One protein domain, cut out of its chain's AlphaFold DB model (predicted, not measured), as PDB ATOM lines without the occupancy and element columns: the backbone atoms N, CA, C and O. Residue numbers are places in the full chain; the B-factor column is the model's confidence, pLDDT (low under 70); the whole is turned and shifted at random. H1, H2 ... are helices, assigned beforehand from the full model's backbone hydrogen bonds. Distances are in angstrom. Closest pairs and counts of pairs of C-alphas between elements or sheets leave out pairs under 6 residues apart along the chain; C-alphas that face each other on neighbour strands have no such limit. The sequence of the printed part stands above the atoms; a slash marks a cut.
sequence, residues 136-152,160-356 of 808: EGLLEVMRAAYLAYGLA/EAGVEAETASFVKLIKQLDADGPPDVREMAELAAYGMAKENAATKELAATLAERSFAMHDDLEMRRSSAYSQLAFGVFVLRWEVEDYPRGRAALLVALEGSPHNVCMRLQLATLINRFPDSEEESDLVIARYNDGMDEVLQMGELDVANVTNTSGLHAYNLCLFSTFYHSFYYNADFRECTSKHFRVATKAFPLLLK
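Overview. This is residues 136 to 152 and 160 to 356 of the 808 residues of the protein "Hypothetical protein" of Phaeocystis antarctica (UniProt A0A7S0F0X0). The model is an elongated chain of helices in three groups: an up-and-down bundle of H1 to H4 at one end, the hairpin of H6 and H7 in the middle, and H8, H9 and H12 at the other end. The bundle stands steeply to H6; a long link after H9 leads to short H10 beside H8, and its residues 311 to 316 stick out. The printed part has 214 residues with thirteen named helices, H1 to H13 in chain order, and no named strand; its class is all helix. It is compact, with a radius of gyration of the C-alphas of 19.2 A, and spans 59 by 35 by 34 A.

Along the chain. H1, residues 136 to 152, begins with C-alpha 136 at (228.860, 207.797, 246.008) and is 25.2 A long. H2 is residues 160 to 180, 30.2 A; H3 185 to 196; H4 201 to 214, 19.8 A; H5 221 to 224. H6 is residues 227 to 242, 22.6 A, and H7 246 to 259, 20.3 A. H8 is residues 264 to 272; H9, 281 to 300, is 28.8 A long. H10 is residues 317 to 321 and H11 326 to 330. H12, residues 336 to 350, is 21.0 A long and ends with C-alpha 350 at (187.289, 220.308, 264.837); H13 is 352 to 355.

Arrangement. In the bundle, each helix runs against the one before. H1, with residues 136 to 139 alone, touches H2 at C-alphas 136 and 178, 7.2 A apart. H4, the hub, touches H1, H2, H3 and H6; its closest C-alphas to H3, its hairpin partner, are 207 and 192, 4.4 A. H4 and H6 touch at a steep tilt of 51 degrees, closest C-alphas 208 and 236, 5.4 A. H6 and H7, a hairpin, touch at C-alphas 230 and 256, 4.1 A. H5 only just touches H7, with 3 pairs of C-alphas within 8 A. H7 and H8 form a hairpin, closest C-alphas 257 and 266, 6.7 A, as do H8 and H9, 271 and 294, 4.3 A. H9 touches H12 at C-alphas 299 and 346, 6.2 A. H10 touches H8 at C-alphas 321 and 265, 4.7 A; H11 only just touches H12, with 3 pairs of C-alphas within 8 A; H13 is close to H12 but not clearly touching. Every O i to N i+4 pair is within hydrogen-bond range in H2, H3, H4, H6, H8, H9, H10 and H12, against 11 of 13 in H1, 9 of 10 in H7 and 0 of 1 in H11, where 2 of 2 O i to N i+3 pairs are; H5 and H13 are too short for such a pair.

Size, cuts and confidence. The C-alphas farthest apart, of Ala 179 and Lys 356, are 61.9 A apart. Residues 153 to 159 are not printed; C-alphas 152 and 160 are 12.3 A apart across this cut. The link from H9 to H10 is long, 16 residues. Mean pLDDT of the printed part is 74.9; 79 residues are under 70, among them 136 to 152, 160 to 191 and 307 to 316.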
ATOM      1  N   GLU A 136     228.431 207.653 247.402       36.41
ATOM      2  CA  GLU A 136     228.860 207.797 246.008       36.41
ATOM      3  C   GLU A 136     227.759 207.322 245.032       36.41
ATOM      4  O   GLU A 136     227.493 207.955 244.008       36.41
ATOM      5  N   GLY A 137     227.020 206.262 245.393       33.59
ATOM      6  CA  GLY A 137     225.844 205.791 244.646       33.59
ATOM      7  C   GLY A 137     224.585 206.645 244.867       33.59
ATOM      8  O   GLY A 137     223.641 206.590 244.079       33.59
ATOM      9  N   LEU A 138     224.555 207.455 245.932       35.66
ATOM     10  CA  LEU A 138     223.500 208.440 246.197       35.66
ATOM     11  C   LEU A 138     223.618 209.615 245.217       35.66
ATOM     12  O   LEU A 138     222.613 210.020 244.637       35.66
ATOM     13  N   LEU A 139     224.837 210.099 244.974       39.75
ATOM     14  CA  LEU A 139     225.117 211.188 244.039       39.75
ATOM     15  C   LEU A 139     224.769 210.848 242.585       39.75
ATOM     16  O   LEU A 139     224.276 211.716 241.865       39.75
ATOM     17  N   GLU A 140     224.966 209.603 242.149       39.94
ATOM     18  CA  GLU A 140     224.565 209.167 240.804       39.94
ATOM     19  C   GLU A 140     223.044 209.055 240.643       39.94
ATOM     20  O   GLU A 140     222.503 209.508 239.633       39.94
ATOM     21  N   VAL A 141     222.330 208.549 241.655       37.81
ATOM     22  CA  VAL A 141     220.856 208.484 241.660       37.81
ATOM     23  C   VAL A 141     220.237 209.884 241.730       37.81
ATOM     24  O   VAL A 141     219.302 210.188 240.992       37.81
ATOM     25  N   MET A 142     220.791 210.764 242.566       40.66
ATOM     26  CA  MET A 142     220.411 212.177 242.657       40.66
ATOM     27  C   MET A 142     220.641 212.917 241.334       40.66
ATOM     28  O   MET A 142     219.806 213.713 240.905       40.66
ATOM     29  N   ARG A 143     221.750 212.618 240.648       44.25
ATOM     30  CA  ARG A 143     222.066 213.157 239.319       44.25
ATOM     31  C   ARG A 143     221.124 212.623 238.237       44.25
ATOM     32  O   ARG A 143     220.746 213.386 237.352       44.25
ATOM     33  N   ALA A 144     220.730 211.353 238.300       42.03
ATOM     34  CA  ALA A 144     219.758 210.765 237.377       42.03
ATOM     35  C   ALA A 144     218.352 211.367 237.565       42.03
ATOM     36  O   ALA A 144     217.711 211.725 236.579       42.03
ATOM     37  N   ALA A 145     217.914 211.564 238.814       40.31
ATOM     38  CA  ALA A 145     216.658 212.249 239.139       40.31
ATOM     39  C   ALA A 145     216.658 213.712 238.657       40.31
ATOM     40  O   ALA A 145     215.679 214.183 238.081       40.31
ATOM     41  N   TYR A 146     217.792 214.406 238.806       45.31
ATOM     42  CA  TYR A 146     218.008 215.755 238.281       45.31
ATOM     43  C   TYR A 146     217.918 215.824 236.748       45.31
ATOM     44  O   TYR A 146     217.213 216.674 236.208       45.31
ATOM     45  N   LEU A 147     218.592 214.910 236.039       43.16
ATOM     46  CA  LEU A 147     218.552 214.842 234.573       43.16
ATOM     47  C   LEU A 147     217.138 214.540 234.053       43.16
ATOM     48  O   LEU A 147     216.711 215.135 233.065       43.16
ATOM     49  N   ALA A 148     216.392 213.672 234.742       41.00
ATOM     50  CA  ALA A 148     215.004 213.365 234.406       41.00
ATOM     51  C   ALA A 148     214.061 214.565 234.620       41.00
ATOM     52  O   ALA A 148     213.173 214.801 233.801       41.00
ATOM     53  N   TYR A 149     214.270 215.354 235.682       41.78
ATOM     54  CA  TYR A 149     213.447 216.529 235.993       41.78
ATOM     55  C   TYR A 149     213.745 217.729 235.080       41.78
ATOM     56  O   TYR A 149     212.821 218.401 234.620       41.78
ATOM     57  N   GLY A 150     215.023 217.982 234.768       44.81
ATOM     58  CA  GLY A 150     215.439 219.074 233.879       44.81
ATOM     59  C   GLY A 150     214.893 218.928 232.455       44.81
ATOM     60  O   GLY A 150     214.395 219.893 231.881       44.81
ATOM     61  N   LEU A 151     214.873 217.703 231.919       45.44
ATOM     62  CA  LEU A 151     214.283 217.407 230.605       45.44
ATOM     63  C   LEU A 151     212.760 217.633 230.552       45.44
ATOM     64  O   LEU A 151     212.209 217.821 229.469       45.44
ATOM     65  N   ALA A 152     212.075 217.627 231.700       42.88
ATOM     66  CA  ALA A 152     210.619 217.739 231.779       42.88
ATOM     67  C   ALA A 152     210.094 219.189 231.841       42.88
ATOM     68  O   ALA A 152     208.902 219.402 231.622       42.88
ATOM     69  N   GLU A 160     217.376 228.666 233.213       51.59
ATOM     70  CA  GLU A 160     218.064 227.374 233.279       51.59
ATOM     71  C   GLU A 160     219.497 227.515 233.814       51.59
ATOM     72  O   GLU A 160     219.847 226.823 234.765       51.59
ATOM     73  N   ALA A 161     220.284 228.487 233.340       56.72
ATOM     74  CA  ALA A 161     221.651 228.708 233.830       56.72
ATOM     75  C   ALA A 161     221.731 229.089 235.328       56.72
ATOM     76  O   ALA A 161     222.653 228.677 236.035       56.72
ATOM     77  N   GLY A 162     220.768 229.870 235.834       54.84
ATOM     78  CA  GLY A 162     220.679 230.209 237.261       54.84
ATOM     79  C   GLY A 162     220.288 229.006 238.128       54.84
ATOM     80  O   GLY A 162     220.884 228.783 239.185       54.84
ATOM     81  N   VAL A 163     219.338 228.196 237.646       53.62
ATOM     82  CA  VAL A 163     218.912 226.934 238.275       53.62
ATOM     83  C   VAL A 163     220.048 225.910 238.308       53.62
ATOM     84  O   VAL A 163     220.272 225.266 239.338       53.62
ATOM     85  N   GLU A 164     220.793 225.785 237.211       60.19
ATOM     86  CA  GLU A 164     221.958 224.911 237.114       60.19
ATOM     87  C   GLU A 164     223.050 225.325 238.103       60.19
ATOM     88  O   GLU A 164     223.622 224.464 238.768       60.19
ATOM     89  N   ALA A 165     223.317 226.624 238.269       65.00
ATOM     90  CA  ALA A 165     224.351 227.116 239.180       65.00
ATOM     91  C   ALA A 165     224.021 226.879 240.666       65.00
ATOM     92  O   ALA A 165     224.894 226.459 241.436       65.00
ATOM     93  N   GLU A 166     222.773 227.122 241.082       60.66
ATOM     94  CA  GLU A 166     222.327 226.873 242.460       60.66
ATOM     95  C   GLU A 166     222.324 225.371 242.774       60.66
ATOM     96  O   GLU A 166     222.902 224.939 243.778       60.66
ATOM     97  N   THR A 167     221.785 224.561 241.859       61.22
ATOM     98  CA  THR A 167     221.751 223.102 242.011       61.22
ATOM     99  C   THR A 167     223.159 222.509 241.993       61.22
ATOM    100  O   THR A 167     223.490 221.684 242.843       61.22
ATOM    101  N   ALA A 168     224.041 222.963 241.095       67.62
ATOM    102  CA  ALA A 168     225.438 222.535 241.052       67.62
ATOM    103  C   ALA A 168     226.193 222.895 242.338       67.62
ATOM    104  O   ALA A 168     227.032 222.116 242.789       67.62
ATOM    105  N   SER A 169     225.883 224.039 242.953       65.06
ATOM    106  CA  SER A 169     226.474 224.439 244.234       65.06
ATOM    107  C   SER A 169     226.012 223.537 245.381       65.06
ATOM    108  O   SER A 169     226.834 223.128 246.200       65.06
ATOM    109  N   PHE A 170     224.730 223.164 245.414       64.62
ATOM    110  CA  PHE A 170     224.201 222.231 246.413       64.62
ATOM    111  C   PHE A 170     224.735 220.803 246.209       64.62
ATOM    112  O   PHE A 170     225.210 220.176 247.152       64.62
ATOM    113  N   VAL A 171     224.789 220.322 244.964       64.94
ATOM    114  CA  VAL A 171     225.421 219.038 244.612       64.94
ATOM    115  C   VAL A 171     226.907 219.036 244.977       64.94
ATOM    116  O   VAL A 171     227.422 218.030 245.457       64.94
ATOM    117  N   LYS A 172     227.613 220.154 244.781       68.12
ATOM    118  CA  LYS A 172     229.016 220.296 245.189       68.12
ATOM    119  C   LYS A 172     229.176 220.192 246.706       68.12
ATOM    120  O   LYS A 172     230.116 219.539 247.138       68.12
ATOM    121  N   LEU A 173     228.272 220.783 247.489       66.00
ATOM    122  CA  LEU A 173     228.283 220.677 248.950       66.00
ATOM    123  C   LEU A 173     228.090 219.222 249.410       66.00
ATOM    124  O   LEU A 173     228.850 218.745 250.244       66.00
ATOM    125  N   ILE A 174     227.151 218.490 248.797       63.62
ATOM    126  CA  ILE A 174     226.940 217.055 249.061       63.62
ATOM    127  C   ILE A 174     228.204 216.247 248.726       63.62
ATOM    128  O   ILE A 174     228.623 215.410 249.516       63.62
ATOM    129  N   LYS A 175     228.851 216.528 247.585       64.19
ATOM    130  CA  LYS A 175     230.113 215.878 247.182       64.19
ATOM    131  C   LYS A 175     231.283 216.183 248.110       64.19
ATOM    132  O   LYS A 175     232.155 215.342 248.271       64.19
ATOM    133  N   GLN A 176     231.353 217.402 248.639       61.50
ATOM    134  CA  GLN A 176     232.404 217.791 249.579       61.50
ATOM    135  C   GLN A 176     232.260 217.033 250.893       61.50
ATOM    136  O   GLN A 176     233.256 216.538 251.397       61.50
ATOM    137  N   LEU A 177     231.030 216.879 251.381       55.53
ATOM    138  CA  LEU A 177     230.761 216.101 252.585       55.53
ATOM    139  C   LEU A 177     231.075 214.619 252.370       55.53
ATOM    140  O   LEU A 177     231.813 214.063 253.164       55.53
ATOM    141  N   ASP A 178     230.657 214.033 251.242       52.16
ATOM    142  CA  ASP A 178     230.996 212.649 250.857       52.16
ATOM    143  C   ASP A 178     232.518 212.394 250.782       52.16
ATOM    144  O   ASP A 178     233.007 211.341 251.184       52.16
ATOM    145  N   ALA A 179     233.295 213.385 250.324       55.56
ATOM    146  CA  ALA A 179     234.755 213.296 250.265       55.56
ATOM    147  C   ALA A 179     235.431 213.278 251.652       55.56
ATOM    148  O   ALA A 179     236.526 212.725 251.776       55.56
ATOM    149  N   ASP A 180     234.783 213.849 252.670       53.16
ATOM    150  CA  ASP A 180     235.230 213.832 254.069       53.16
ATOM    151  C   ASP A 180     234.688 212.599 254.841       53.16
ATOM    152  O   ASP A 180     235.101 212.342 255.975       53.16
ATOM    153  N   GLY A 181     233.821 211.795 254.206       46.34
ATOM    154  CA  GLY A 181     233.177 210.589 254.739       46.34
ATOM    155  C   GLY A 181     231.657 210.589 254.503       46.34
ATOM    156  O   GLY A 181     231.080 211.614 254.158       46.34
ATOM    157  N   PRO A 182     230.947 209.459 254.679       51.66
ATOM    158  CA  PRO A 182     229.495 209.459 254.540       51.66
ATOM    159  C   PRO A 182     228.845 210.374 255.587       51.66
ATOM    160  O   PRO A 182     229.111 210.168 256.775       51.66
ATOM    161  N   PRO A 183     227.985 211.334 255.184       58.66
ATOM    162  CA  PRO A 183     227.356 212.231 256.137       58.66
ATOM    163  C   PRO A 183     226.473 211.434 257.089       58.66
ATOM    164  O   PRO A 183     225.742 210.525 256.670       58.66
ATOM    165  N   ASP A 184     226.539 211.770 258.373       69.19
ATOM    166  CA  ASP A 184     225.671 211.145 259.360       69.19
ATOM    167  C   ASP A 184     224.210 211.610 259.186       69.19
ATOM    168  O   ASP A 184     223.875 212.501 258.396       69.19
ATOM    169  N   VAL A 185     223.292 210.967 259.909       67.31
ATOM    170  CA  VAL A 185     221.852 211.245 259.799       67.31
ATOM    171  C   VAL A 185     221.531 212.715 260.115       67.31
ATOM    172  O   VAL A 185     220.616 213.287 259.515       67.31
ATOM    173  N   ARG A 186     222.303 213.348 261.005       67.69
ATOM    174  CA  ARG A 186     222.133 214.744 261.406       67.69
ATOM    175  C   ARG A 186     222.628 215.696 260.321       67.69
ATOM    176  O   ARG A 186     221.896 216.615 259.959       67.69
ATOM    177  N   GLU A 187     223.801 215.449 259.750       69.25
ATOM    178  CA  GLU A 187     224.345 216.233 258.638       69.25
ATOM    179  C   GLU A 187     223.434 216.167 257.404       69.25
ATOM    180  O   GLU A 187     223.157 217.191 256.773       69.25
ATOM    181  N   MET A 188     222.876 214.989 257.098       69.38
ATOM    182  CA  MET A 188     221.882 214.841 256.028       69.38
ATOM    183  C   MET A 188     220.621 215.679 256.282       69.38
ATOM    184  O   MET A 188     220.110 216.315 255.357       69.38
ATOM    185  N   ALA A 189     220.122 215.709 257.521       65.25
ATOM    186  CA  ALA A 189     218.953 216.508 257.884       65.25
ATOM    187  C   ALA A 189     219.235 218.021 257.820       65.25
ATOM    188  O   ALA A 189     218.397 218.780 257.331       65.25
ATOM    189  N   GLU A 190     220.415 218.467 258.258       69.69
ATOM    190  CA  GLU A 190     220.831 219.876 258.201       69.69
ATOM    191  C   GLU A 190     220.984 220.363 256.748       69.69
ATOM    192  O   GLU A 190     220.479 221.433 256.385       69.69
ATOM    193  N   LEU A 191     221.584 219.547 255.876       68.12
ATOM    194  CA  LEU A 191     221.669 219.818 254.438       68.12
ATOM    195  C   LEU A 191     220.299 219.864 253.766       68.12
ATOM    196  O   LEU A 191     220.041 220.744 252.941       68.12
ATOM    197  N   ALA A 192     219.422 218.921 254.108       72.31
ATOM    198  CA  ALA A 192     218.074 218.907 253.574       72.31
ATOM    199  C   ALA A 192     217.309 220.165 254.000       72.31
ATOM    200  O   ALA A 192     216.725 220.832 253.154       72.31
ATOM    201  N   ALA A 193     217.385 220.566 255.272       63.84
ATOM    202  CA  ALA A 193     216.775 221.807 255.745       63.84
ATOM    203  C   ALA A 193     217.296 223.041 254.983       63.84
ATOM    204  O   ALA A 193     216.506 223.898 254.581       63.84
ATOM    205  N   TYR A 194     218.604 223.106 254.711       69.31
ATOM    206  CA  TYR A 194     219.196 224.176 253.903       69.31
ATOM    207  C   TYR A 194     218.670 224.193 252.458       69.31
ATOM    208  O   TYR A 194     218.328 225.257 251.939       69.31
ATOM    209  N   GLY A 195     218.589 223.030 251.805       67.19
ATOM    210  CA  GLY A 195     218.083 222.913 250.436       67.19
ATOM    211  C   GLY A 195     216.581 223.201 250.319       67.19
ATOM    212  O   GLY A 195     216.145 223.844 249.368       67.19
ATOM    213  N   MET A 196     215.793 222.814 251.326       67.88
ATOM    214  CA  MET A 196     214.352 223.087 251.411       67.88
ATOM    215  C   MET A 196     214.026 224.584 251.514       67.88
ATOM    216  O   MET A 196     212.964 225.013 251.068       67.88
ATOM    217  N   ALA A 197     214.941 225.384 252.073       63.72
ATOM    218  CA  ALA A 197     214.798 226.835 252.190       63.72
ATOM    219  C   ALA A 197     215.065 227.595 250.873       63.72
ATOM    220  O   ALA A 197     214.890 228.813 250.828       63.72
ATOM    221  N   LYS A 198     215.516 226.913 249.812       71.25
ATOM    222  CA  LYS A 198     215.751 227.524 248.496       71.25
ATOM    223  C   LYS A 198     214.451 227.697 247.729       71.25
ATOM    224  O   LYS A 198     213.502 226.961 247.950       71.25
ATOM    225  N   GLU A 199     214.394 228.648 246.799       65.50
ATOM    226  CA  GLU A 199     213.198 228.860 245.963       65.50
ATOM    227  C   GLU A 199     213.107 227.850 244.809       65.50
ATOM    228  O   GLU A 199     212.020 227.550 244.317       65.50
ATOM    229  N   ASN A 200     214.244 227.277 244.412       70.00
ATOM    230  CA  ASN A 200     214.358 226.398 243.261       70.00
ATOM    231  C   ASN A 200     213.712 225.010 243.467       70.00
ATOM    232  O   ASN A 200     214.080 224.269 244.377       70.00
ATOM    233  N   ALA A 201     212.815 224.612 242.558       65.69
ATOM    234  CA  ALA A 201     212.097 223.335 242.634       65.69
ATOM    235  C   ALA A 201     213.009 222.094 242.540       65.69
ATOM    236  O   ALA A 201     212.798 221.131 243.272       65.69
ATOM    237  N   ALA A 202     214.045 222.114 241.693       65.06
ATOM    238  CA  ALA A 202     214.970 220.984 241.557       65.06
ATOM    239  C   ALA A 202     215.846 220.808 242.811       65.06
ATOM    240  O   ALA A 202     216.093 219.687 243.255       65.06
ATOM    241  N   THR A 203     216.267 221.914 243.427       66.56
ATOM    242  CA  THR A 203     217.000 221.904 244.701       66.56
ATOM    243  C   THR A 203     216.114 221.409 245.844       66.56
ATOM    244  O   THR A 203     216.564 220.594 246.647       66.56
ATOM    245  N   LYS A 204     214.840 221.824 245.885       69.75
ATOM    246  CA  LYS A 204     213.844 221.305 246.835       69.75
ATOM    247  C   LYS A 204     213.602 219.802 246.669       69.75
ATOM    248  O   LYS A 204     213.571 219.094 247.666       69.75
ATOM    249  N   GLU A 205     213.495 219.299 245.438       73.38
ATOM    250  CA  GLU A 205     213.345 217.861 245.155       73.38
ATOM    251  C   GLU A 205     214.550 217.050 245.651       73.38
ATOM    252  O   GLU A 205     214.417 216.004 246.296       73.38
ATOM    253  N   LEU A 206     215.750 217.568 245.390       70.25
ATOM    254  CA  LEU A 206     216.998 216.962 245.831       70.25
ATOM    255  C   LEU A 206     217.102 216.941 247.365       70.25
ATOM    256  O   LEU A 206     217.480 215.925 247.952       70.25
ATOM    257  N   ALA A 207     216.722 218.043 248.015       72.81
ATOM    258  CA  ALA A 207     216.679 218.168 249.466       72.81
ATOM    259  C   ALA A 207     215.626 217.248 250.103       72.81
ATOM    260  O   ALA A 207     215.911 216.605 251.113       72.81
ATOM    261  N   ALA A 208     214.445 217.119 249.491       76.06
ATOM    262  CA  ALA A 208     213.403 216.198 249.934       76.06
ATOM    263  C   ALA A 208     213.877 214.743 249.869       76.06
ATOM    264  O   ALA A 208     213.731 214.007 250.840       76.06
ATOM    265  N   THR A 209     214.532 214.348 248.774       76.19
ATOM    266  CA  THR A 209     215.112 213.002 248.627       76.19
ATOM    267  C   THR A 209     216.169 212.713 249.699       76.19
ATOM    268  O   THR A 209     216.245 211.602 250.230       76.19
ATOM    269  N   LEU A 210     216.990 213.714 250.041       74.12
ATOM    270  CA  LEU A 210     217.984 213.599 251.108       74.12
ATOM    271  C   LEU A 210     217.322 213.445 252.487       74.12
ATOM    272  O   LEU A 210     217.698 212.556 253.252       74.12
ATOM    273  N   ALA A 211     216.296 214.251 252.776       78.12
ATOM    274  CA  ALA A 211     215.507 214.141 254.001       78.12
ATOM    275  C   ALA A 211     214.839 212.763 254.124       78.12
ATOM    276  O   ALA A 211     214.977 212.112 255.154       78.12
ATOM    277  N   GLU A 212     214.197 212.269 253.066       79.19
ATOM    278  CA  GLU A 212     213.548 210.950 253.041       79.19
ATOM    279  C   GLU A 212     214.516 209.813 253.373       79.19
ATOM    280  O   GLU A 212     214.169 208.894 254.113       79.19
ATOM    281  N   ARG A 213     215.758 209.883 252.881       72.19
ATOM    282  CA  ARG A 213     216.793 208.913 253.258       72.19
ATOM    283  C   ARG A 213     217.231 209.063 254.707       72.19
ATOM    284  O   ARG A 213     217.387 208.043 255.379       72.19
ATOM    285  N   SER A 214     217.349 210.291 255.214       73.69
ATOM    286  CA  SER A 214     217.598 210.514 256.644       73.69
ATOM    287  C   SER A 214     216.507 209.862 257.510       73.69
ATOM    288  O   SER A 214     216.821 209.333 258.571       73.69
ATOM    289  N   PHE A 215     215.255 209.811 257.024       75.81
ATOM    290  CA  PHE A 215     214.114 209.153 257.683       75.81
ATOM    291  C   PHE A 215     214.142 207.615 257.593       75.81
ATOM    292  O   PHE A 215     213.330 206.944 258.229       75.81
ATOM    293  N   ALA A 216     215.024 207.028 256.777       66.38
ATOM    294  CA  ALA A 216     215.111 205.582 256.558       66.38
ATOM    295  C   ALA A 216     216.305 204.920 257.282       66.38
ATOM    296  O   ALA A 216     216.291 203.709 257.520       66.38
ATOM    297  N   MET A 217     217.333 205.691 257.653       64.25
ATOM    298  CA  MET A 217     218.630 205.206 258.166       64.25
ATOM    299  C   MET A 217     218.673 204.958 259.694       64.25
ATOM    300  O   MET A 217     219.669 205.246 260.345       64.25
ATOM    301  N   HIS A 218     217.604 204.439 260.303       57.81
ATOM    302  CA  HIS A 218     217.399 204.573 261.757       57.81
ATOM    303  C   HIS A 218     218.128 203.634 262.717       57.81
ATOM    304  O   HIS A 218     217.984 202.424 262.580       57.81
ATOM    305  N   ASP A 219     218.672 204.270 263.776       54.16
ATOM    306  CA  ASP A 219     218.624 203.846 265.197       54.16
ATOM    307  C   ASP A 219     218.513 205.017 266.237       54.16
ATOM    308  O   ASP A 219     218.330 204.758 267.425       54.16
ATOM    309  N   ASP A 220     218.546 206.310 265.858       66.19
ATOM    310  CA  ASP A 220     218.493 207.444 266.821       66.19
ATOM    311  C   ASP A 220     217.058 207.956 267.112       66.19
ATOM    312  O   ASP A 220     216.434 208.652 266.301       66.19
ATOM    313  N   LEU A 221     216.526 207.608 268.292       65.94
ATOM    314  CA  LEU A 221     215.193 208.007 268.776       65.94
ATOM    315  C   LEU A 221     215.102 209.467 269.251       65.94
ATOM    316  O   LEU A 221     214.001 210.028 269.253       65.94
ATOM    317  N   GLU A 222     216.205 210.082 269.683       71.75
ATOM    318  CA  GLU A 222     216.192 211.465 270.176       71.75
ATOM    319  C   GLU A 222     216.017 212.440 269.015       71.75
ATOM    320  O   GLU A 222     215.189 213.353 269.080       71.75
ATOM    321  N   MET A 223     216.722 212.191 267.912       70.62
ATOM    322  CA  MET A 223     216.626 213.027 266.721       70.62
ATOM    323  C   MET A 223     215.222 212.992 266.103       70.62
ATOM    324  O   MET A 223     214.671 214.050 265.779       70.62
ATOM    325  N   ARG A 224     214.594 211.806 266.022       67.31
ATOM    326  CA  ARG A 224     213.214 211.644 265.520       67.31
ATOM    327  C   ARG A 224     212.180 212.440 266.313       67.31
ATOM    328  O   ARG A 224     211.202 212.923 265.749       67.31
ATOM    329  N   ARG A 225     212.396 212.576 267.622       73.81
ATOM    330  CA  ARG A 225     211.505 213.317 268.525       73.81
ATOM    331  C   ARG A 225     211.804 214.814 268.566       73.81
ATOM    332  O   ARG A 225     211.096 215.553 269.248       73.81
ATOM    333  N   SER A 226     212.836 215.274 267.860       77.75
ATOM    334  CA  SER A 226     213.186 216.690 267.824       77.75
ATOM    335  C   SER A 226     212.194 217.497 266.981       77.75
ATOM    336  O   SER A 226     211.732 217.074 265.917       77.75
ATOM    337  N   SER A 227     211.902 218.719 267.431       69.19
ATOM    338  CA  SER A 227     211.015 219.638 266.711       69.19
ATOM    339  C   SER A 227     211.563 220.025 265.335       69.19
ATOM    340  O   SER A 227     210.790 220.196 264.397       69.19
ATOM    341  N   ALA A 228     212.887 220.139 265.196       67.06
ATOM    342  CA  ALA A 228     213.542 220.469 263.931       67.06
ATOM    343  C   ALA A 228     213.336 219.366 262.883       67.06
ATOM    344  O   ALA A 228     213.006 219.652 261.733       67.06
ATOM    345  N   TYR A 229     213.452 218.101 263.290       76.94
ATOM    346  CA  TYR A 229     213.239 216.968 262.395       76.94
ATOM    347  C   TYR A 229     211.765 216.799 262.011       76.94
ATOM    348  O   TYR A 229     211.454 216.550 260.849       76.94
ATOM    349  N   SER A 230     210.849 217.039 262.958       78.62
ATOM    350  CA  SER A 230     209.407 217.090 262.687       78.62
ATOM    351  C   SER A 230     209.052 218.163 261.644       78.62
ATOM    352  O   SER A 230     208.286 217.896 260.718       78.62
ATOM    353  N   GLN A 231     209.651 219.356 261.740       73.75
ATOM    354  CA  GLN A 231     209.458 220.439 260.767       73.75
ATOM    355  C   GLN A 231     210.027 220.100 259.385       73.75
ATOM    356  O   GLN A 231     209.369 220.367 258.381       73.75
ATOM    357  N   LEU A 232     211.212 219.482 259.324       78.50
ATOM    358  CA  LEU A 232     211.795 219.011 258.068       78.50
ATOM    359  C   LEU A 232     210.885 217.976 257.392       78.50
ATOM    360  O   LEU A 232     210.562 218.120 256.215       78.50
ATOM    361  N   ALA A 233     210.419 216.975 258.144       83.06
ATOM    362  CA  ALA A 233     209.505 215.949 257.651       83.06
ATOM    363  C   ALA A 233     208.164 216.531 257.182       83.06
ATOM    364  O   ALA A 233     207.658 216.149 256.127       83.06
ATOM    365  N   PHE A 234     207.625 217.521 257.895       80.50
ATOM    366  CA  PHE A 234     206.435 218.236 257.440       80.50
ATOM    367  C   PHE A 234     206.683 219.024 256.144       80.50
ATOM    368  O   PHE A 234     205.839 219.022 255.252       80.50
ATOM    369  N   GLY A 235     207.855 219.648 255.996       75.56
ATOM    370  CA  GLY A 235     208.258 220.299 254.750       75.56
ATOM    371  C   GLY A 235     208.307 219.324 253.570       75.56
ATOM    372  O   GLY A 235     207.788 219.633 252.499       75.56
ATOM    373  N   VAL A 236     208.861 218.124 253.776       82.25
ATOM    374  CA  VAL A 236     208.845 217.048 252.768       82.25
ATOM    375  C   VAL A 236     207.413 216.643 252.428       82.25
ATOM    376  O   VAL A 236     207.083 216.532 251.251       82.25
ATOM    377  N   PHE A 237     206.544 216.475 253.429       84.94
ATOM    378  CA  PHE A 237     205.129 216.185 253.197       84.94
ATOM    379  C   PHE A 237     204.469 217.226 252.287       84.94
ATOM    380  O   PHE A 237     203.829 216.840 251.312       84.94
ATOM    381  N   VAL A 238     204.654 218.522 252.562       78.62
ATOM    382  CA  VAL A 238     204.080 219.604 251.745       78.62
ATOM    383  C   VAL A 238     204.570 219.518 250.300       78.62
ATOM    384  O   VAL A 238     203.751 219.566 249.387       78.62
ATOM    385  N   LEU A 239     205.871 219.310 250.076       78.50
ATOM    386  CA  LEU A 239     206.400 219.158 248.717       78.50
ATOM    387  C   LEU A 239     205.813 217.947 247.998       78.50
ATOM    388  O   LEU A 239     205.376 218.061 246.857       78.50
ATOM    389  N   ARG A 240     205.780 216.789 248.664       82.56
ATOM    390  CA  ARG A 240     205.223 215.556 248.092       82.56
ATOM    391  C   ARG A 240     203.731 215.685 247.813       82.56
ATOM    392  O   ARG A 240     203.268 215.186 246.795       82.56
ATOM    393  N   TRP A 241     202.995 216.408 248.654       79.25
ATOM    394  CA  TRP A 241     201.596 216.754 248.420       79.25
ATOM    395  C   TRP A 241     201.414 217.651 247.187       79.25
ATOM    396  O   TRP A 241     200.547 217.371 246.360       79.25
ATOM    397  N   GLU A 242     202.245 218.688 247.023       75.81
ATOM    398  CA  GLU A 242     202.210 219.591 245.861       75.81
ATOM    399  C   GLU A 242     202.486 218.863 244.540       75.81
ATOM    400  O   GLU A 242     201.855 219.169 243.527       75.81
ATOM    401  N   VAL A 243     203.387 217.875 244.554       73.44
ATOM    402  CA  VAL A 243     203.668 217.009 243.396       73.44
ATOM    403  C   VAL A 243     202.847 215.717 243.401       73.44
ATOM    404  O   VAL A 243     203.165 214.787 242.665       73.44
ATOM    405  N   GLU A 244     201.792 215.634 244.209       77.00
ATOM    406  CA  GLU A 244     200.856 214.505 244.249       77.00
ATOM    407  C   GLU A 244     201.503 213.111 244.439       77.00
ATOM    408  O   GLU A 244     200.931 212.101 244.033       77.00
ATOM    409  N   ASP A 245     202.679 213.035 245.070       80.44
ATOM    410  CA  ASP A 245     203.312 211.792 245.531       80.44
ATOM    411  C   ASP A 245     202.798 211.469 246.942       80.44
ATOM    412  O   ASP A 245     203.449 211.668 247.974       80.44
ATOM    413  N   TYR A 246     201.543 211.031 246.988       82.38
ATOM    414  CA  TYR A 246     200.833 210.774 248.236       82.38
ATOM    415  C   TYR A 246     201.478 209.693 249.113       82.38
ATOM    416  O   TYR A 246     201.509 209.898 250.329       82.38
ATOM    417  N   PRO A 247     202.007 208.567 248.583       83.06
ATOM    418  CA  PRO A 247     202.663 207.563 249.415       83.06
ATOM    419  C   PRO A 247     203.875 208.119 250.169       83.06
ATOM    420  O   PRO A 247     203.975 207.922 251.386       83.06
ATOM    421  N   ARG A 248     204.765 208.862 249.491       83.69
ATOM    422  CA  ARG A 248     205.924 209.479 250.156       83.69
ATOM    423  C   ARG A 248     205.513 210.616 251.076       83.69
ATOM    424  O   ARG A 248     206.015 210.699 252.197       83.69
ATOM    425  N   GLY A 249     204.542 211.431 250.665       85.31
ATOM    426  CA  GLY A 249     203.963 212.464 251.521       85.31
ATOM    427  C   GLY A 249     203.410 211.881 252.822       85.31
ATOM    428  O   GLY A 249     203.732 212.365 253.905       85.31
ATOM    429  N   ARG A 250     202.654 210.782 252.744       88.38
ATOM    430  CA  ARG A 250     202.124 210.082 253.919       88.38
ATOM    431  C   ARG A 250     203.235 209.601 254.851       88.38
ATOM    432  O   ARG A 250     203.112 209.751 256.065       88.38
ATOM    433  N   ALA A 251     204.295 209.006 254.302       86.25
ATOM    434  CA  ALA A 251     205.434 208.540 255.089       86.25
ATOM    435  C   ALA A 251     206.123 209.703 255.823       86.25
ATOM    436  O   ALA A 251     206.366 209.612 257.024       86.25
ATOM    437  N   ALA A 252     206.350 210.821 255.133       84.69
ATOM    438  CA  ALA A 252     206.915 212.026 255.733       84.69
ATOM    439  C   ALA A 252     206.003 212.621 256.823       84.69
ATOM    440  O   ALA A 252     206.485 213.014 257.884       84.69
ATOM    441  N   LEU A 253     204.681 212.621 256.621       86.75
ATOM    442  CA  LEU A 253     203.721 213.104 257.617       86.75
ATOM    443  C   LEU A 253     203.693 212.234 258.884       86.75
ATOM    444  O   LEU A 253     203.573 212.762 259.988       86.75
ATOM    445  N   LEU A 254     203.852 210.913 258.749       88.31
ATOM    446  CA  LEU A 254     204.008 210.015 259.898       88.31
ATOM    447  C   LEU A 254     205.267 210.346 260.708       88.31
ATOM    448  O   LEU A 254     205.183 210.469 261.926       88.31
ATOM    449  N   VAL A 255     206.403 210.567 260.039       85.25
ATOM    450  CA  VAL A 255     207.652 210.985 260.700       85.25
ATOM    451  C   VAL A 255     207.476 212.341 261.386       85.25
ATOM    452  O   VAL A 255     207.903 212.522 262.526       85.25
ATOM    453  N   ALA A 256     206.785 213.286 260.744       85.19
ATOM    454  CA  ALA A 256     206.478 214.580 261.346       85.19
ATOM    455  C   ALA A 256     205.661 214.430 262.641       85.19
ATOM    456  O   ALA A 256     205.960 215.094 263.638       85.19
ATOM    457  N   LEU A 257     204.678 213.526 262.656       84.94
ATOM    458  CA  LEU A 257     203.858 213.222 263.829       84.94
ATOM    459  C   LEU A 257     204.636 212.547 264.964       84.94
ATOM    460  O   LEU A 257     204.284 212.767 266.120       84.94
ATOM    461  N   GLU A 258     205.699 211.785 264.690       84.69
ATOM    462  CA  GLU A 258     206.536 211.196 265.748       84.69
ATOM    463  C   GLU A 258     207.196 212.271 266.631       84.69
ATOM    464  O   GLU A 258     207.236 212.127 267.855       84.69
ATOM    465  N   GLY A 259     207.662 213.371 266.027       79.75
ATOM    466  CA  GLY A 259     208.224 214.520 266.750       79.75
ATOM    467  C   GLY A 259     207.190 215.550 267.218       79.75
ATOM    468  O   GLY A 259     207.500 216.387 268.064       79.75
ATOM    469  N   SER A 260     205.954 215.471 266.719       82.75
ATOM    470  CA  SER A 260     204.839 216.346 267.105       82.75
ATOM    471  C   SER A 260     203.550 215.552 267.391       82.75
ATOM    472  O   SER A 260     202.516 215.806 266.766       82.75
ATOM    473  N   PRO A 261     203.542 214.615 268.362       82.12
ATOM    474  CA  PRO A 261     202.453 213.642 268.529       82.12
ATOM    475  C   PRO A 261     201.111 214.262 268.933       82.12
ATOM    476  O   PRO A 261     200.062 213.642 268.748       82.12
ATOM    477  N   HIS A 262     201.116 215.483 269.469       83.50
ATOM    478  CA  HIS A 262     199.909 216.219 269.855       83.50
ATOM    479  C   HIS A 262     199.398 217.171 268.764       83.50
ATOM    480  O   HIS A 262     198.425 217.887 268.991       83.50
ATOM    481  N   ASN A 263     200.023 217.200 267.581       85.50
ATOM    482  CA  ASN A 263     199.585 218.067 266.492       85.50
ATOM    483  C   ASN A 263     198.291 217.530 265.859       85.50
ATOM    484  O   ASN A 263     198.306 216.611 265.040       85.50
ATOM    485  N   VAL A 264     197.161 218.127 266.245       88.12
ATOM    486  CA  VAL A 264     195.825 217.754 265.756       88.12
ATOM    487  C   VAL A 264     195.714 217.931 264.241       88.12
ATOM    488  O   VAL A 264     195.179 217.056 263.571       88.12
ATOM    489  N   CYS A 265     196.260 219.010 263.680       86.31
ATOM    490  CA  CYS A 265     196.170 219.281 262.244       86.31
ATOM    491  C   CYS A 265     196.864 218.203 261.406       86.31
ATOM    492  O   CYS A 265     196.272 217.694 260.464       86.31
ATOM    493  N   MET A 266     198.074 217.789 261.797       88.19
ATOM    494  CA  MET A 266     198.791 216.701 261.123       88.19
ATOM    495  C   MET A 266     198.037 215.367 261.215       88.19
ATOM    496  O   MET A 266     198.037 214.595 260.259       88.19
ATOM    497  N   ARG A 267     197.348 215.095 262.335       91.75
ATOM    498  CA  ARG A 267     196.492 213.903 262.478       91.75
ATOM    499  C   ARG A 267     195.280 213.956 261.552       91.75
ATOM    500  O   ARG A 267     194.964 212.956 260.918       91.75
ATOM    501  N   LEU A 268     194.637 215.119 261.438       92.44
ATOM    502  CA  LEU A 268     193.524 215.341 260.510       92.44
ATOM    503  C   LEU A 268     193.969 215.201 259.047       92.44
ATOM    504  O   LEU A 268     193.297 214.526 258.267       92.44
ATOM    505  N   GLN A 269     195.132 215.759 258.694       91.31
ATOM    506  CA  GLN A 269     195.727 215.604 257.367       91.31
ATOM    507  C   GLN A 269     195.989 214.131 257.075       91.31
ATOM    508  O   GLN A 269     195.593 213.648 256.024       91.31
ATOM    509  N   LEU A 270     196.592 213.395 258.016       92.25
ATOM    510  CA  LEU A 270     196.878 211.972 257.852       92.25
ATOM    511  C   LEU A 270     195.599 211.139 257.684       92.25
ATOM    512  O   LEU A 270     195.567 210.255 256.831       92.25
ATOM    513  N   ALA A 271     194.562 211.427 258.474       93.56
ATOM    514  CA  ALA A 271     193.278 210.730 258.421       93.56
ATOM    515  C   ALA A 271     192.510 211.001 257.117       93.56
ATOM    516  O   ALA A 271     191.823 210.116 256.619       93.56
ATOM    517  N   THR A 272     192.648 212.202 256.547       92.69
ATOM    518  CA  THR A 272     191.942 212.608 255.317       92.69
ATOM    519  C   THR A 272     192.766 212.449 254.037       92.69
ATOM    520  O   THR A 272     192.280 212.759 252.949       92.69
ATOM    521  N   LEU A 273     194.001 211.950 254.137       89.44
ATOM    522  CA  LEU A 273     194.914 211.803 253.006       89.44
ATOM    523  C   LEU A 273     194.539 210.608 252.121       89.44
ATOM    524  O   LEU A 273     194.721 209.453 252.509       89.44
ATOM    525  N   ILE A 274     194.111 210.894 250.891       88.06
ATOM    526  CA  ILE A 274     193.822 209.899 249.850       88.06
ATOM    527  C   ILE A 274     194.543 210.264 248.541       88.06
ATOM    528  O   ILE A 274     194.736 211.445 248.243       88.06
ATOM    529  N   ASN A 275     194.962 209.261 247.763       84.62
ATOM    530  CA  ASN A 275     195.616 209.447 246.468       84.62
ATOM    531  C   ASN A 275     194.632 209.605 245.295       84.62
ATOM    532  O   ASN A 275     193.622 208.931 245.175       84.62
ATOM    533  N   ARG A 276     194.939 210.488 244.345       82.50
ATOM    534  CA  ARG A 276     194.049 210.718 243.186       82.50
ATOM    535  C   ARG A 276     194.044 209.565 242.182       82.50
ATOM    536  O   ARG A 276     193.056 209.373 241.480       82.50
ATOM    537  N   PHE A 277     195.157 208.840 242.099       83.31
ATOM    538  CA  PHE A 277     195.393 207.768 241.140       83.31
ATOM    539  C   PHE A 277     195.890 206.530 241.889       83.31
ATOM    540  O   PHE A 277     197.097 206.384 242.071       83.31
ATOM    541  N   PRO A 278     194.990 205.651 242.358       85.88
ATOM    542  CA  PRO A 278     195.416 204.379 242.925       85.88
ATOM    543  C   PRO A 278     196.092 203.513 241.854       85.88
ATOM    544  O   PRO A 278     195.659 203.493 240.695       85.88
ATOM    545  N   ASP A 279     197.148 202.802 242.242       87.88
ATOM    546  CA  ASP A 279     197.930 201.875 241.422       87.88
ATOM    547  C   ASP A 279     197.185 200.549 241.187       87.88
ATOM    548  O   ASP A 279     197.347 199.916 240.139       87.88
ATOM    549  N   SER A 280     196.327 200.138 242.126       90.62
ATOM    550  CA  SER A 280     195.493 198.937 242.009       90.62
ATOM    551  C   SER A 280     194.175 199.035 242.794       90.62
ATOM    552  O   SER A 280     193.941 199.985 243.550       90.62
ATOM    553  N   GLU A 281     193.280 198.063 242.595       90.50
ATOM    554  CA  GLU A 281     192.045 197.950 243.389       90.50
ATOM    555  C   GLU A 281     192.367 197.636 244.858       90.50
ATOM    556  O   GLU A 281     191.793 198.242 245.756       90.50
ATOM    557  N   GLU A 282     193.362 196.786 245.112       90.44
ATOM    558  CA  GLU A 282     193.823 196.455 246.464       90.44
ATOM    559  C   GLU A 282     194.408 197.680 247.176       90.44
ATOM    560  O   GLU A 282     194.131 197.906 248.353       90.44
ATOM    561  N   GLU A 283     195.187 198.514 246.475       88.69
ATOM    562  CA  GLU A 283     195.651 199.780 247.048       88.69
ATOM    563  C   GLU A 283     194.472 200.715 247.346       88.69
ATOM    564  O   GLU A 283     194.449 201.357 248.398       88.69
ATOM    565  N   SER A 284     193.475 200.762 246.457       91.06
ATOM    566  CA  SER A 284     192.260 201.556 246.666       91.06
ATOM    567  C   SER A 284     191.557 201.152 247.965       91.06
ATOM    568  O   SER A 284     191.238 202.013 248.787       91.06
ATOM    569  N   ASP A 285     191.387 199.849 248.191       91.25
ATOM    570  CA  ASP A 285     190.770 199.306 249.402       91.25
ATOM    571  C   ASP A 285     191.602 199.625 250.656       91.25
ATOM    572  O   ASP A 285     191.061 200.064 251.673       91.25
ATOM    573  N   LEU A 286     192.931 199.487 250.579       91.56
ATOM    574  CA  LEU A 286     193.844 199.824 251.677       91.56
ATOM    575  C   LEU A 286     193.805 201.313 252.039       91.56
ATOM    576  O   LEU A 286     193.871 201.669 253.217       91.56
ATOM    577  N   VAL A 287     193.716 202.206 251.052       91.88
ATOM    578  CA  VAL A 287     193.601 203.650 251.298       91.88
ATOM    579  C   VAL A 287     192.311 203.965 252.043       91.88
ATOM    580  O   VAL A 287     192.347 204.715 253.017       91.88
ATOM    581  N   ILE A 288     191.199 203.349 251.651       94.81
ATOM    582  CA  ILE A 288     189.900 203.557 252.298       94.81
ATOM    583  C   ILE A 288     189.845 202.947 253.696       94.81
ATOM    584  O   ILE A 288     189.271 203.558 254.598       94.81
ATOM    585  N   ALA A 289     190.472 201.789 253.915       93.88
ATOM    586  CA  ALA A 289     190.630 201.229 255.253       93.88
ATOM    587  C   ALA A 289     191.388 202.206 256.166       93.88
ATOM    588  O   ALA A 289     190.879 202.593 257.213       93.88
ATOM    589  N   ARG A 290     192.542 202.718 255.709       93.88
ATOM    590  CA  ARG A 290     193.334 203.710 256.459       93.88
ATOM    591  C   ARG A 290     192.578 205.008 256.721       93.88
ATOM    592  O   ARG A 290     192.708 205.558 257.810       93.88
ATOM    593  N   TYR A 291     191.816 205.495 255.740       95.44
ATOM    594  CA  TYR A 291     190.948 206.657 255.918       95.44
ATOM    595  C   TYR A 291     189.949 206.392 257.045       95.44
ATOM    596  O   TYR A 291     189.884 207.147 258.008       95.44
ATOM    597  N   ASN A 292     189.212 205.281 256.980       96.38
ATOM    598  CA  ASN A 292     188.215 204.943 257.991       96.38
ATOM    599  C   ASN A 292     188.817 204.794 259.393       96.38
ATOM    600  O   ASN A 292     188.267 205.373 260.329       96.38
ATOM    601  N   ASP A 293     189.941 204.088 259.518       96.00
ATOM    602  CA  ASP A 293     190.641 203.890 260.789       96.00
ATOM    603  C   ASP A 293     191.136 205.221 261.368       96.00
ATOM    604  O   ASP A 293     190.911 205.519 262.542       96.00
ATOM    605  N   GLY A 294     191.760 206.064 260.538       95.88
ATOM    606  CA  GLY A 294     192.250 207.377 260.954       95.88
ATOM    607  C   GLY A 294     191.119 208.319 261.369       95.88
ATOM    608  O   GLY A 294     191.231 209.033 262.367       95.88
ATOM    609  N   MET A 295     190.000 208.300 260.643       97.00
ATOM    610  CA  MET A 295     188.818 209.083 260.997       97.00
ATOM    611  C   MET A 295     188.201 208.604 262.316       97.00
ATOM    612  O   MET A 295     187.816 209.435 263.140       97.00
ATOM    613  N   ASP A 296     188.150 207.292 262.560       97.25
ATOM    614  CA  ASP A 296     187.662 206.733 263.824       97.25
ATOM    615  C   ASP A 296     188.589 207.075 265.000       97.25
ATOM    616  O   ASP A 296     188.096 207.462 266.063       97.25
ATOM    617  N   GLU A 297     189.913 207.027 264.811       95.38
ATOM    618  CA  GLU A 297     190.898 207.465 265.811       95.38
ATOM    619  C   GLU A 297     190.659 208.932 266.201       95.38
ATOM    620  O   GLU A 297     190.475 209.251 267.378       95.38
ATOM    621  N   VAL A 298     190.570 209.830 265.214       95.31
ATOM    622  CA  VAL A 298     190.314 211.264 265.431       95.31
ATOM    623  C   VAL A 298     188.974 211.507 266.141       95.31
ATOM    624  O   VAL A 298     188.856 212.366 267.027       95.31
ATOM    625  N   LEU A 299     187.936 210.745 265.793       95.94
ATOM    626  CA  LEU A 299     186.628 210.843 266.441       95.94
ATOM    627  C   LEU A 299     186.661 210.396 267.908       95.94
ATOM    628  O   LEU A 299     185.903 210.954 268.704       95.94
ATOM    629  N   GLN A 300     187.553 209.477 268.282       95.44
ATOM    630  CA  GLN A 300     187.745 209.011 269.661       95.44
ATOM    631  C   GLN A 300     188.637 209.928 270.511       95.44
ATOM    632  O   GLN A 300     188.585 209.854 271.739       95.44
ATOM    633  N   MET A 301     189.429 210.813 269.893       92.38
ATOM    634  CA  MET A 301     190.234 211.804 270.620       92.38
ATOM    635  C   MET A 301     189.358 212.746 271.472       92.38
ATOM    636  O   MET A 301     188.142 212.816 271.300       92.38
ATOM    637  N   GLY A 302     189.969 213.507 272.384       89.12
ATOM    638  CA  GLY A 302     189.286 214.578 273.121       89.12
ATOM    639  C   GLY A 302     188.885 215.762 272.228       89.12
ATOM    640  O   GLY A 302     188.473 215.597 271.077       89.12
ATOM    641  N   GLU A 303     189.001 216.982 272.751       85.50
ATOM    642  CA  GLU A 303     188.811 218.188 271.938       85.50
ATOM    643  C   GLU A 303     189.869 218.277 270.827       85.50
ATOM    644  O   GLU A 303     191.052 218.006 271.043       85.50
ATOM    645  N   LEU A 304     189.429 218.645 269.622       88.38
ATOM    646  CA  LEU A 304     190.286 218.833 268.455       88.38
ATOM    647  C   LEU A 304     190.640 220.321 268.336       88.38
ATOM    648  O   LEU A 304     190.004 221.055 267.582       88.38
ATOM    649  N   ASP A 305     191.622 220.781 269.113       78.81
ATOM    650  CA  ASP A 305     192.058 222.181 269.070       78.81
ATOM    651  C   ASP A 305     192.935 222.460 267.837       78.81
ATOM    652  O   ASP A 305     194.086 222.028 267.742       78.81
ATOM    653  N   VAL A 306     192.369 223.204 266.885       76.00
ATOM    654  CA  VAL A 306     193.032 223.679 265.659       76.00
ATOM    655  C   VAL A 306     193.275 225.197 265.668       76.00
ATOM    656  O   VAL A 306     193.711 225.759 264.663       76.00
ATOM    657  N   ALA A 307     193.027 225.884 266.791       62.16
ATOM    658  CA  ALA A 307     193.082 227.346 266.877       62.16
ATOM    659  C   ALA A 307     194.499 227.915 266.679       62.16
ATOM    660  O   ALA A 307     194.661 229.014 266.159       62.16
ATOM    661  N   ASN A 308     195.542 227.155 267.019       56.12
ATOM    662  CA  ASN A 308     196.934 227.593 266.845       56.12
ATOM    663  C   ASN A 308     197.413 227.579 265.378       56.12
ATOM    664  O   ASN A 308     198.497 228.079 265.082       56.12
ATOM    665  N   VAL A 309     196.620 227.019 264.458       59.09
ATOM    666  CA  VAL A 309     196.966 226.873 263.035       59.09
ATOM    667  C   VAL A 309     196.493 228.069 262.198       59.09
ATOM    668  O   VAL A 309     197.035 228.333 261.130       59.09
ATOM    669  N   THR A 310     195.521 228.848 262.685       49.84
ATOM    670  CA  THR A 310     194.891 229.937 261.916       49.84
ATOM    671  C   THR A 310     195.789 231.160 261.691       49.84
ATOM    672  O   THR A 310     195.451 231.998 260.864       49.84
ATOM    673  N   ASN A 311     196.925 231.275 262.390       44.03
ATOM    674  CA  ASN A 311     197.760 232.486 262.399       44.03
ATOM    675  C   ASN A 311     199.052 232.409 261.563       44.03
ATOM    676  O   ASN A 311     199.759 233.410 261.474       44.03
ATOM    677  N   THR A 312     199.403 231.260 260.976       40.47
ATOM    678  CA  THR A 312     200.773 231.029 260.466       40.47
ATOM    679  C   THR A 312     200.940 231.039 258.946       40.47
ATOM    680  O   THR A 312     202.074 231.165 258.495       40.47
ATOM    681  N   SER A 313     199.876 230.939 258.140       39.50
ATOM    682  CA  SER A 313     200.030 230.718 256.685       39.50
ATOM    683  C   SER A 313     199.079 231.499 255.771       39.50
ATOM    684  O   SER A 313     199.148 231.333 254.556       39.50
ATOM    685  N   GLY A 314     198.166 232.318 256.306       44.50
ATOM    686  CA  GLY A 314     197.119 232.981 255.507       44.50
ATOM    687  C   GLY A 314     196.090 232.021 254.880       44.50
ATOM    688  O   GLY A 314     195.118 232.472 254.278       44.50
ATOM    689  N   LEU A 315     196.270 230.706 255.044       50.97
ATOM    690  CA  LEU A 315     195.325 229.656 254.677       50.97
ATOM    691  C   LEU A 315     194.424 229.344 255.872       50.97
ATOM    692  O   LEU A 315     194.884 229.200 257.004       50.97
ATOM    693  N   HIS A 316     193.124 229.206 255.616       66.50
ATOM    694  CA  HIS A 316     192.161 228.852 256.652       66.50
ATOM    695  C   HIS A 316     192.468 227.455 257.223       66.50
ATOM    696  O   HIS A 316     192.668 226.506 256.459       66.50
ATOM    697  N   ALA A 317     192.458 227.313 258.555       70.75
ATOM    698  CA  ALA A 317     192.833 226.071 259.240       70.75
ATOM    699  C   ALA A 317     192.035 224.844 258.765       70.75
ATOM    700  O   ALA A 317     192.570 223.743 258.765       70.75
ATOM    701  N   TYR A 318     190.792 225.024 258.301       75.06
ATOM    702  CA  TYR A 318     190.021 223.933 257.695       75.06
ATOM    703  C   TYR A 318     190.744 223.307 256.503       75.06
ATOM    704  O   TYR A 318     190.998 222.113 256.519       75.06
ATOM    705  N   ASN A 319     191.126 224.101 255.501       73.06
ATOM    706  CA  ASN A 319     191.723 223.563 254.274       73.06
ATOM    707  C   ASN A 319     193.150 223.084 254.513       73.06
ATOM    708  O   ASN A 319     193.656 222.234 253.788       73.06
ATOM    709  N   LEU A 320     193.813 223.666 255.516       76.94
ATOM    710  CA  LEU A 320     195.124 223.195 255.910       76.94
ATOM    711  C   LEU A 320     195.025 221.812 256.564       76.94
ATOM    712  O   LEU A 320     195.860 220.965 256.275       76.94
ATOM    713  N   CYS A 321     194.029 221.575 257.421       83.00
ATOM    714  CA  CYS A 321     193.958 220.356 258.227       83.00
ATOM    715  C   CYS A 321     193.079 219.243 257.637       83.00
ATOM    716  O   CYS A 321     193.280 218.087 257.989       83.00
ATOM    717  N   LEU A 322     192.102 219.558 256.786       86.12
ATOM    718  CA  LEU A 322     191.148 218.600 256.222       86.12
ATOM    719  C   LEU A 322     191.184 218.646 254.698       86.12
ATOM    720  O   LEU A 322     190.863 219.668 254.091       86.12
ATOM    721  N   PHE A 323     191.509 217.513 254.079       88.19
ATOM    722  CA  PHE A 323     191.484 217.391 252.626       88.19
ATOM    723  C   PHE A 323     190.079 217.134 252.080       88.19
ATOM    724  O   PHE A 323     189.203 216.599 252.759       88.19
ATOM    725  N   SER A 324     189.860 217.554 250.832       85.88
ATOM    726  CA  SER A 324     188.557 217.486 250.167       85.88
ATOM    727  C   SER A 324     188.032 216.055 250.023       85.88
ATOM    728  O   SER A 324     188.764 215.122 249.685       85.88
ATOM    729  N   THR A 325     186.716 215.897 250.174       90.19
ATOM    730  CA  THR A 325     186.021 214.628 249.949       90.19
ATOM    731  C   THR A 325     185.822 214.288 248.471       90.19
ATOM    732  O   THR A 325     185.447 213.158 248.168       90.19
ATOM    733  N   PHE A 326     186.114 215.206 247.540       89.44
ATOM    734  CA  PHE A 326     185.892 215.044 246.096       89.44
ATOM    735  C   PHE A 326     186.364 213.688 245.547       89.44
ATOM    736  O   PHE A 326     185.611 212.979 244.871       89.44
ATOM    737  N   TYR A 327     187.596 213.298 245.887       87.62
ATOM    738  CA  TYR A 327     188.233 212.111 245.321       87.62
ATOM    739  C   TYR A 327     187.698 210.783 245.870       87.62
ATOM    740  O   TYR A 327     187.924 209.755 245.238       87.62
ATOM    741  N   HIS A 328     186.916 210.783 246.959       89.19
ATOM    742  CA  HIS A 328     186.293 209.556 247.480       89.19
ATOM    743  C   HIS A 328     185.419 208.876 246.429       89.19
ATOM    744  O   HIS A 328     185.387 207.653 246.365       89.19
ATOM    745  N   SER A 329     184.777 209.660 245.554       85.31
ATOM    746  CA  SER A 329     183.912 209.151 244.483       85.31
ATOM    747  C   SER A 329     184.616 208.238 243.465       85.31
ATOM    748  O   SER A 329     183.939 207.553 242.697       85.31
ATOM    749  N   PHE A 330     185.953 208.194 243.467       86.31
ATOM    750  CA  PHE A 330     186.753 207.343 242.579       86.31
ATOM    751  C   PHE A 330     187.290 206.078 243.268       86.31
ATOM    752  O   PHE A 330     187.811 205.195 242.590       86.31
ATOM    753  N   TYR A 331     187.090 205.937 244.581       90.62
ATOM    754  CA  TYR A 331     187.397 204.723 245.341       90.62
ATOM    755  C   TYR A 331     186.178 203.818 245.417       90.62
ATOM    756  O   TYR A 331     185.536 203.688 246.450       90.62
ATOM    757  N   TYR A 332     185.819 203.218 244.294       87.38
ATOM    758  CA  TYR A 332     184.495 202.634 244.098       87.38
ATOM    759  C   TYR A 332     184.047 201.575 245.129       87.38
ATOM    760  O   TYR A 332     182.854 201.470 245.408       87.38
ATOM    761  N   ASN A 333     184.965 200.814 245.725       89.50
ATOM    762  CA  ASN A 333     184.618 199.840 246.768       89.50
ATOM    763  C   ASN A 333     184.291 200.491 248.124       89.50
ATOM    764  O   ASN A 333     183.699 199.843 248.987       89.50
ATOM    765  N   ALA A 334     184.629 201.770 248.315       91.06
ATOM    766  CA  ALA A 334     184.306 202.515 249.520       91.06
ATOM    767  C   ALA A 334     182.795 202.656 249.709       91.06
ATOM    768  O   ALA A 334     182.033 202.814 248.749       91.06
ATOM    769  N   ASP A 335     182.362 202.691 250.966       94.69
ATOM    770  CA  ASP A 335     181.048 203.208 251.330       94.69
ATOM    771  C   ASP A 335     181.112 204.742 251.357       94.69
ATOM    772  O   ASP A 335     181.553 205.351 252.333       94.69
ATOM    773  N   PHE A 336     180.696 205.378 250.258       93.12
ATOM    774  CA  PHE A 336     180.763 206.834 250.127       93.12
ATOM    775  C   PHE A 336     179.953 207.552 251.199       93.12
ATOM    776  O   PHE A 336     180.381 208.602 251.683       93.12
ATOM    777  N   ARG A 337     178.800 206.991 251.580       94.56
ATOM    778  CA  ARG A 337     177.929 207.560 252.605       94.56
ATOM    779  C   ARG A 337     178.647 207.573 253.947       94.56
ATOM    780  O   ARG A 337     178.652 208.602 254.616       94.56
ATOM    781  N   GLU A 338     179.275 206.461 254.320       95.94
ATOM    782  CA  GLU A 338     180.003 206.369 255.585       95.94
ATOM    783  C   GLU A 338     181.262 207.243 255.590       95.94
ATOM    784  O   GLU A 338     181.451 208.023 256.524       95.94
ATOM    785  N   CYS A 339     182.087 207.198 254.538       95.88
ATOM    786  CA  CYS A 339     183.308 208.007 254.473       95.88
ATOM    787  C   CYS A 339     182.998 209.511 254.572       95.88
ATOM    788  O   CYS A 339     183.579 210.220 255.392       95.88
ATOM    789  N   THR A 340     182.026 209.998 253.795       94.81
ATOM    790  CA  THR A 340     181.628 211.415 253.834       94.81
ATOM    791  C   THR A 340     180.941 211.793 255.153       94.81
ATOM    792  O   THR A 340     181.152 212.898 255.654       94.81
ATOM    793  N   SER A 341     180.186 210.879 255.775       96.44
ATOM    794  CA  SER A 341     179.599 211.073 257.112       96.44
ATOM    795  C   SER A 341     180.661 211.205 258.207       96.44
ATOM    796  O   SER A 341     180.592 212.107 259.051       96.44
ATOM    797  N   LYS A 342     181.703 210.365 258.179       97.06
ATOM    798  CA  LYS A 342     182.860 210.511 259.073       97.06
ATOM    799  C   LYS A 342     183.557 211.852 258.860       97.06
ATOM    800  O   LYS A 342     183.867 212.519 259.849       97.06
ATOM    801  N   HIS A 343     183.720 212.292 257.607       95.56
ATOM    802  CA  HIS A 343     184.247 213.625 257.288       95.56
ATOM    803  C   HIS A 343     183.452 214.735 257.965       95.56
ATOM    804  O   HIS A 343     184.031 215.565 258.662       95.56
ATOM    805  N   PHE A 344     182.126 214.720 257.826       94.94
ATOM    806  CA  PHE A 344     181.239 215.683 258.477       94.94
ATOM    807  C   PHE A 344     181.396 215.683 260.006       94.94
ATOM    808  O   PHE A 344     181.520 216.744 260.626       94.94
ATOM    809  N   ARG A 345     181.438 214.505 260.639       95.38
ATOM    810  CA  ARG A 345     181.581 214.375 262.100       95.38
ATOM    811  C   ARG A 345     182.929 214.898 262.600       95.38
ATOM    812  O   ARG A 345     182.977 215.584 263.617       95.38
ATOM    813  N   VAL A 346     184.018 214.607 261.888       95.19
ATOM    814  CA  VAL A 346     185.353 215.130 262.219       95.19
ATOM    815  C   VAL A 346     185.410 216.642 262.008       95.19
ATOM    816  O   VAL A 346     185.854 217.364 262.899       95.19
ATOM    817  N   ALA A 347     184.911 217.130 260.871       92.12
ATOM    818  CA  ALA A 347     184.869 218.550 260.544       92.12
ATOM    819  C   ALA A 347     184.106 219.352 261.604       92.12
ATOM    820  O   ALA A 347     184.616 220.338 262.127       92.12
ATOM    821  N   THR A 348     182.912 218.909 261.987       90.19
ATOM    822  CA  THR A 348     182.095 219.603 262.992       90.19
ATOM    823  C   THR A 348     182.661 219.504 264.408       90.19
ATOM    824  O   THR A 348     182.456 220.418 265.209       90.19
ATOM    825  N   LYS A 349     183.429 218.451 264.714       91.50
ATOM    826  CA  LYS A 349     184.176 218.328 265.972       91.50
ATOM    827  C   LYS A 349     185.385 219.270 266.029       91.50
ATOM    828  O   LYS A 349     185.606 219.889 267.065       91.50
ATOM    829  N   ALA A 350     186.140 219.399 264.937       88.44
ATOM    830  CA  ALA A 350     187.289 220.308 264.837       88.44
ATOM    831  C   ALA A 350     186.873 221.783 264.690       88.44
ATOM    832  O   ALA A 350     187.566 222.681 265.161       88.44
ATOM    833  N   PHE A 351     185.716 222.042 264.080       85.38
ATOM    834  CA  PHE A 351     185.207 223.383 263.790       85.38
ATOM    835  C   PHE A 351     183.779 223.566 264.338       85.38
ATOM    836  O   PHE A 351     182.830 223.747 263.571       85.38
ATOM    837  N   PRO A 352     183.588 223.591 265.672       84.31
ATOM    838  CA  PRO A 352     182.258 223.621 266.292       84.31
ATOM    839  C   PRO A 352     181.449 224.894 265.994       84.31
ATOM    840  O   PRO A 352     180.238 224.926 266.216       84.31
ATOM    841  N   LEU A 353     182.083 225.958 265.481       80.19
ATOM    842  CA  LEU A 353     181.388 227.166 265.016       80.19
ATOM    843  C   LEU A 353     180.487 226.908 263.800       80.19
ATOM    844  O   LEU A 353     179.519 227.647 263.622       80.19
ATOM    845  N   LEU A 354     180.753 225.852 263.021       82.50
ATOM    846  CA  LEU A 354     179.879 225.402 261.933       82.50
ATOM    847  C   LEU A 354     178.522 224.899 262.453       82.50
ATOM    848  O   LEU A 354     177.555 224.883 261.707       82.50
ATOM    849  N   LEU A 355     178.419 224.542 263.739       79.00
ATOM    850  CA  LEU A 355     177.167 224.102 264.365       79.00
ATOM    851  C   LEU A 355     176.480 225.194 265.211       79.00
ATOM    852  O   LEU A 355     175.370 224.977 265.698       79.00
ATOM    853  N   LYS A 356     177.115 226.358 265.443       68.31
ATOM    854  CA  LYS A 356     176.648 227.364 266.423       68.31
ATOM    855  C   LYS A 356     176.338 228.731 265.813       68.31
ATOM    856  O   LYS A 356     177.264 229.321 265.266       68.31
TER     857      LYS A 356